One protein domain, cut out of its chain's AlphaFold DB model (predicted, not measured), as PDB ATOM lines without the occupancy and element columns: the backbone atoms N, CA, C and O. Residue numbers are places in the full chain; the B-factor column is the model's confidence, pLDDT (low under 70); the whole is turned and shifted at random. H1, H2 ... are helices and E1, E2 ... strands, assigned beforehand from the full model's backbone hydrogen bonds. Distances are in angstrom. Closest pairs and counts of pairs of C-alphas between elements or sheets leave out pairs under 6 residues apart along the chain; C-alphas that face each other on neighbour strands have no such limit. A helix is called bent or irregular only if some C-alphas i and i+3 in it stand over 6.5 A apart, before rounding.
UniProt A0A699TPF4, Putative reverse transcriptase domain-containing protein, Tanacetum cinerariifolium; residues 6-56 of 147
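Overview. This is residues 6 to 56 of the 147 residues of the protein "Putative reverse transcriptase domain-containing protein" of Tanacetum cinerariifolium (UniProt A0A699TPF4). There is little regular structure here: a two-stranded hairpin, E1 and E2, and a short helix, H1, near opposite ends of a loose chain path. A long loop, residues 19 to 34, joins them, and the tail folds back from H1, with residues 50 to 56 sticking out. The 51 printed residues run E1, E2, H1, mixed in class, with 19 in named elements; the sheet E1 - E2 is antiparallel. The whole is loose, radius of gyration of the C-alphas 13.8 A, spanning 39 by 29 by 19 A.

Arrangement. E1, residues 6 to 10, and E2, residues 13 to 18, form an antiparallel hairpin at 159 degrees, with N 8 and O 15 within hydrogen-bond range at 2.9 A. H1, residues 35 to 42, is apart from E1. H1 has 2 of 4 O i to N i+4 pairs within range, and 4 of 5 O i to N i+3 pairs. It is only just irregular: C-alphas 36 and 39 are 6.9 A apart.

Along the chain. E1 begins at C-alpha 6 (-5.029, 28.848, 3.285) and measures 12.6 A; E2 measures 16.0 A. H1, 11.2 A, ends at C-alpha 42 (10.108, 25.010, -10.850).

Size, cuts and confidence. The farthest C-alphas, Asn 12 and Lys 44, are 39.2 A apart. The printed part has no cut; the link E2 to H1 is long. In this model pLDDT is under 70 at residues 19 to 31 and 55 to 56.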
ATOM      1  N   VAL A   6      -6.124  28.486   2.375       79.50
ATOM      2  CA  VAL A   6      -5.029  28.848   3.285       79.50
ATOM      3  C   VAL A   6      -5.567  29.834   4.313       79.50
ATOM      4  O   VAL A   6      -6.196  30.827   3.953       79.50
ATOM      5  N   ARG A   7      -5.349  29.542   5.598       83.75
ATOM      6  CA  ARG A   7      -5.780  30.381   6.725       83.75
ATOM      7  C   ARG A   7      -4.533  30.939   7.397       83.75
ATOM      8  O   ARG A   7      -3.704  30.160   7.858       83.75
ATOM      9  N   ILE A   8      -4.401  32.258   7.430       81.81
ATOM     10  CA  ILE A   8      -3.253  32.951   8.021       81.81
ATOM     11  C   ILE A   8      -3.768  33.763   9.216       81.81
ATOM     12  O   ILE A   8      -4.616  34.640   9.014       81.81
ATOM     13  N   PRO A   9      -3.333  33.469  10.455       77.88
ATOM     14  CA  PRO A   9      -3.703  34.278  11.611       77.88
ATOM     15  C   PRO A   9      -3.062  35.667  11.494       77.88
ATOM     16  O   PRO A   9      -1.882  35.785  11.170       77.88
ATOM     17  N   TRP A  10      -3.842  36.717  11.741       77.00
ATOM     18  CA  TRP A  10      -3.411  38.110  11.651       77.00
ATOM     19  C   TRP A  10      -4.032  38.927  12.789       77.00
ATOM     20  O   TRP A  10      -5.193  39.347  12.718       77.00
ATOM     21  N   GLY A  11      -3.264  39.129  13.863       78.56
ATOM     22  CA  GLY A  11      -3.769  39.725  15.103       78.56
ATOM     23  C   GLY A  11      -4.986  38.956  15.627       78.56
ATOM     24  O   GLY A  11      -4.928  37.741  15.800       78.56
ATOM     25  N   ASN A  12      -6.112  39.654  15.798       81.75
ATOM     26  CA  ASN A  12      -7.382  39.060  16.248       81.75
ATOM     27  C   ASN A  12      -8.266  38.550  15.093       81.75
ATOM     28  O   ASN A  12      -9.415  38.169  15.308       81.75
ATOM     29  N   LYS A  13      -7.776  38.595  13.850       78.19
ATOM     30  CA  LYS A  13      -8.511  38.191  12.645       78.19
ATOM     31  C   LYS A  13      -7.792  37.025  11.969       78.19
ATOM     32  O   LYS A  13      -6.622  36.759  12.210       78.19
ATOM     33  N   THR A  14      -8.498  36.298  11.112       83.69
ATOM     34  CA  THR A  14      -7.895  35.263  10.262       83.69
ATOM     35  C   THR A  14      -8.137  35.638   8.813       83.69
ATOM     36  O   THR A  14      -9.290  35.762   8.399       83.69
ATOM     37  N   LEU A  15      -7.064  35.808   8.043       81.06
ATOM     38  CA  LEU A  15      -7.163  35.973   6.600       81.06
ATOM     39  C   LEU A  15      -7.373  34.597   5.964       81.06
ATOM     40  O   LEU A  15      -6.610  33.664   6.219       81.06
ATOM     41  N   ILE A  16      -8.414  34.469   5.146       80.62
ATOM     42  CA  ILE A  16      -8.752  33.226   4.453       80.62
ATOM     43  C   ILE A  16      -8.548  33.453   2.957       80.62
ATOM     44  O   ILE A  16      -9.249  34.251   2.343       80.62
ATOM     45  N   ILE A  17      -7.577  32.748   2.382       79.25
ATOM     46  CA  ILE A  17      -7.274  32.791   0.952       79.25
ATOM     47  C   ILE A  17      -7.878  31.547   0.309       79.25
ATOM     48  O   ILE A  17      -7.522  30.415   0.651       79.25
ATOM     49  N   HIS A  18      -8.790  31.764  -0.633       73.69
ATOM     50  CA  HIS A  18      -9.407  30.706  -1.420       73.69
ATOM     51  C   HIS A  18      -8.663  30.557  -2.748       73.69
ATOM     52  O   HIS A  18      -8.608  31.497  -3.537       73.69
ATOM     53  N   GLY A  19      -8.094  29.380  -3.005       68.50
ATOM     54  CA  GLY A  19      -7.613  29.026  -4.337       68.50
ATOM     55  C   GLY A  19      -8.802  28.720  -5.242       68.50
ATOM     56  O   GLY A  19      -9.594  27.830  -4.920       68.50
ATOM     57  N   ASP A  20      -8.940  29.457  -6.344       61.66
ATOM     58  CA  ASP A  20     -10.036  29.262  -7.290       61.66
ATOM     59  C   ASP A  20      -9.895  27.919  -8.033       61.66
ATOM     60  O   ASP A  20      -8.838  27.570  -8.562       61.66
ATOM     61  N   GLY A  21     -10.982  27.149  -8.038       57.78
ATOM     62  CA  GLY A  21     -11.143  25.897  -8.773       57.78
ATOM     63  C   GLY A  21     -12.139  26.041  -9.925       57.78
ATOM     64  O   GLY A  21     -12.909  25.114 -10.165       57.78
ATOM     65  N   SER A  22     -12.190  27.204 -10.577       53.44
ATOM     66  CA  SER A  22     -13.119  27.501 -11.668       53.44
ATOM     67  C   SER A  22     -12.910  26.587 -12.888       53.44
ATOM     68  O   SER A  22     -11.789  26.369 -13.364       53.44
ATOM     69  N   ASN A  23     -14.022  26.040 -13.389       53.81
ATOM     70  CA  ASN A  23     -14.124  25.255 -14.625       53.81
ATOM     71  C   ASN A  23     -14.736  26.076 -15.776       53.81
ATOM     72  O   ASN A  23     -15.173  25.501 -16.771       53.81
ATOM     73  N   GLN A  24     -14.817  27.402 -15.649       53.19
ATOM     74  CA  GLN A  24     -15.352  28.253 -16.708       53.19
ATOM     75  C   GLN A  24     -14.214  28.600 -17.675       53.19
ATOM     76  O   GLN A  24     -13.157  29.061 -17.249       53.19
ATOM     77  N   GLY A  25     -14.405  28.265 -18.957       52.22
ATOM     78  CA  GLY A  25     -13.382  28.050 -19.995       52.22
ATOM     79  C   GLY A  25     -12.481  29.224 -20.400       52.22
ATOM     80  O   GLY A  25     -11.964  29.221 -21.512       52.22
ATOM     81  N   ASN A  26     -12.280  30.220 -19.541       57.50
ATOM     82  CA  ASN A  26     -11.479  31.412 -19.804       57.50
ATOM     83  C   ASN A  26     -10.905  32.091 -18.536       57.50
ATOM     84  O   ASN A  26     -10.645  33.290 -18.558       57.50
ATOM     85  N   ALA A  27     -10.658  31.353 -17.444       54.53
ATOM     86  CA  ALA A  27      -9.992  31.879 -16.241       54.53
ATOM     87  C   ALA A  27      -8.572  31.305 -16.056       54.53
ATOM     88  O   ALA A  27      -8.355  30.092 -16.126       54.53
ATOM     89  N   THR A  28      -7.586  32.169 -15.801       54.50
ATOM     90  CA  THR A  28      -6.204  31.794 -15.465       54.50
ATOM     91  C   THR A  28      -6.179  31.009 -14.150       54.50
ATOM     92  O   THR A  28      -6.364  31.558 -13.067       54.50
ATOM     93  N   ARG A  29      -5.962  29.690 -14.232       62.72
ATOM     94  CA  ARG A  29      -5.989  28.760 -13.087       62.72
ATOM     95  C   ARG A  29      -4.741  28.908 -12.210       62.72
ATOM     96  O   ARG A  29      -3.870  28.039 -12.204       62.72
ATOM     97  N   LEU A  30      -4.631  30.009 -11.473       64.94
ATOM     98  CA  LEU A  30      -3.603  30.161 -10.446       64.94
ATOM     99  C   LEU A  30      -3.924  29.222  -9.276       64.94
ATOM    100  O   LEU A  30      -4.913  29.396  -8.568       64.94
ATOM    101  N   SER A  31      -3.085  28.204  -9.076       69.75
ATOM    102  CA  SER A  31      -3.256  27.239  -7.988       69.75
ATOM    103  C   SER A  31      -2.342  27.570  -6.814       69.75
ATOM    104  O   SER A  31      -1.133  27.712  -6.994       69.75
ATOM    105  N   ILE A  32      -2.891  27.608  -5.599       77.94
ATOM    106  CA  ILE A  32      -2.081  27.716  -4.383       77.94
ATOM    107  C   ILE A  32      -1.351  26.384  -4.153       77.94
ATOM    108  O   ILE A  32      -1.950  25.295  -4.199       77.94
ATOM    109  N   ILE A  33      -0.043  26.460  -3.918       77.81
ATOM    110  CA  ILE A  33       0.824  25.307  -3.666       77.81
ATOM    111  C   ILE A  33       1.535  25.445  -2.320       77.81
ATOM    112  O   ILE A  33       1.739  26.542  -1.813       77.81
ATOM    113  N   LEU A  34       1.902  24.302  -1.740       76.94
ATOM    114  CA  LEU A  34       2.760  24.255  -0.560       76.94
ATOM    115  C   LEU A  34       4.209  24.553  -0.968       76.94
ATOM    116  O   LEU A  34       4.643  24.078  -2.017       76.94
ATOM    117  N   CYS A  35       4.961  25.241  -0.104       78.62
ATOM    118  CA  CYS A  35       6.370  25.586  -0.334       78.62
ATOM    119  C   CYS A  35       7.243  24.362  -0.683       78.62
ATOM    120  O   CYS A  35       8.045  24.411  -1.608       78.62
ATOM    121  N   THR A  36       7.010  23.212  -0.044       80.06
ATOM    122  CA  THR A  36       7.754  21.967  -0.327       80.06
ATOM    123  C   THR A  36       7.517  21.405  -1.729       80.06
ATOM    124  O   THR A  36       8.299  20.596  -2.216       80.06
ATOM    125  N   LYS A  37       6.432  21.807  -2.402       80.69
ATOM    126  CA  LYS A  37       6.163  21.408  -3.787       80.69
ATOM    127  C   LYS A  37       6.740  22.398  -4.797       80.69
ATOM    128  O   LYS A  37       6.820  22.039  -5.969       80.69
ATOM    129  N   THR A  38       7.145  23.595  -4.376       85.31
ATOM    130  CA  THR A  38       7.622  24.669  -5.257       85.31
ATOM    131  C   THR A  38       8.793  24.217  -6.128       85.31
ATOM    132  O   THR A  38       8.727  24.376  -7.343       85.31
ATOM    133  N   GLU A  39       9.797  23.550  -5.550       84.19
ATOM    134  CA  GLU A  39      10.971  23.039  -6.279       84.19
ATOM    135  C   GLU A  39      10.575  22.096  -7.427       84.19
ATOM    136  O   GLU A  39      10.992  22.272  -8.571       84.19
ATOM    137  N   LYS A  40       9.667  21.150  -7.162       88.44
ATOM    138  CA  LYS A  40       9.167  20.205  -8.169       88.44
ATOM    139  C   LYS A  40       8.487  20.901  -9.351       88.44
ATOM    140  O   LYS A  40       8.581  20.409 -10.473       88.44
ATOM    141  N   TYR A  41       7.752  21.988  -9.112       82.50
ATOM    142  CA  TYR A  41       7.085  22.734 -10.185       82.50
ATOM    143  C   TYR A  41       8.057  23.650 -10.934       82.50
ATOM    144  O   TYR A  41       7.949  23.764 -12.153       82.50
ATOM    145  N   MET A  42       9.048  24.207 -10.241       85.81
ATOM    146  CA  MET A  42      10.108  25.010 -10.850       85.81
ATOM    147  C   MET A  42      10.962  24.170 -11.810       85.81
ATOM    148  O   MET A  42      11.163  24.560 -12.955       85.81
ATOM    149  N   MET A  43      11.344  22.953 -11.403       86.62
ATOM    150  CA  MET A  43      12.080  21.998 -12.250       86.62
ATOM    151  C   MET A  43      11.293  21.538 -13.485       86.62
ATOM    152  O   MET A  43      11.874  21.106 -14.474       86.62
ATOM    153  N   LYS A  44       9.961  21.627 -13.441       89.19
ATOM    154  CA  LYS A  44       9.084  21.332 -14.582       89.19
ATOM    155  C   LYS A  44       8.850  22.541 -15.496       89.19
ATOM    156  O   LYS A  44       8.056  22.436 -16.425       89.19
ATOM    157  N   GLY A  45       9.507  23.670 -15.226       86.88
ATOM    158  CA  GLY A  45       9.418  24.885 -16.033       86.88
ATOM    159  C   GLY A  45       8.135  25.692 -15.827       86.88
ATOM    160  O   GLY A  45       7.810  26.530 -16.665       86.88
ATOM    161  N   PHE A  46       7.382  25.457 -14.745       83.00
ATOM    162  CA  PHE A  46       6.195  26.267 -14.469       83.00
ATOM    163  C   PHE A  46       6.593  27.640 -13.909       83.00
ATOM    164  O   PHE A  46       7.417  27.697 -12.993       83.00
ATOM    165  N   PRO A  47       5.980  28.740 -14.385       79.69
ATOM    166  CA  PRO A  47       6.168  30.053 -13.784       79.69
ATOM    167  C   PRO A  47       5.525  30.087 -12.392       79.69
ATOM    168  O   PRO A  47       4.364  29.709 -12.217       79.69
ATOM    169  N   ILE A  48       6.290  30.537 -11.398       81.88
ATOM    170  CA  ILE A  48       5.860  30.643 -10.001       81.88
ATOM    171  C   ILE A  48       5.871  32.117  -9.613       81.88
ATOM    172  O   ILE A  48       6.856  32.816  -9.833       81.88
ATOM    173  N   PHE A  49       4.773  32.579  -9.017       80.94
ATOM    174  CA  PHE A  49       4.618  33.956  -8.563       80.94
ATOM    175  C   PHE A  49       4.572  33.998  -7.037       80.94
ATOM    176  O   PHE A  49       3.841  33.227  -6.412       80.94
ATOM    177  N   PHE A  50       5.323  34.924  -6.445       81.94
ATOM    178  CA  PHE A  50       5.209  35.252  -5.030       81.94
ATOM    179  C   PHE A  50       4.219  36.401  -4.858       81.94
ATOM    180  O   PHE A  50       4.361  37.452  -5.479       81.94
ATOM    181  N   ALA A  51       3.214  36.199  -4.010       74.56
ATOM    182  CA  ALA A  51       2.294  37.252  -3.610       74.56
ATOM    183  C   ALA A  51       2.744  37.812  -2.259       74.56
ATOM    184  O   ALA A  51       2.813  37.080  -1.273       74.56
ATOM    185  N   HIS A  52       3.034  39.109  -2.221       74.00
ATOM    186  CA  HIS A  52       3.269  39.837  -0.983       74.00
ATOM    187  C   HIS A  52       1.998  40.606  -0.618       74.00
ATOM    188  O   HIS A  52       1.457  41.343  -1.442       74.00
ATOM    189  N   ILE A  53       1.500  40.407   0.600       74.12
ATOM    190  CA  ILE A  53       0.279  41.051   1.086       74.12
ATOM    191  C   ILE A  53       0.699  42.222   1.970       74.12
ATOM    192  O   ILE A  53       1.277  42.012   3.032       74.12
ATOM    193  N   THR A  54       0.398  43.447   1.539       71.12
ATOM    194  CA  THR A  54       0.584  44.663   2.341       71.12
ATOM    195  C   THR A  54      -0.762  45.256   2.721       71.12
ATOM    196  O   THR A  54      -1.678  45.343   1.902       71.12
ATOM    197  N   THR A  55      -0.896  45.684   3.971       65.69
ATOM    198  CA  THR A  55      -2.042  46.475   4.417       65.69
ATOM    199  C   THR A  55      -1.768  47.946   4.112       65.69
ATOM    200  O   THR A  55      -0.718  48.482   4.460       65.69
ATOM    201  N   LYS A  56      -2.703  48.618   3.434       61.06
ATOM    202  CA  LYS A  56      -2.746  50.084   3.427       61.06
ATOM    203  C   LYS A  56      -3.544  50.504   4.651       61.06
ATOM    204  O   LYS A  56      -4.761  50.646   4.576       61.06
TER     205      LYS A  56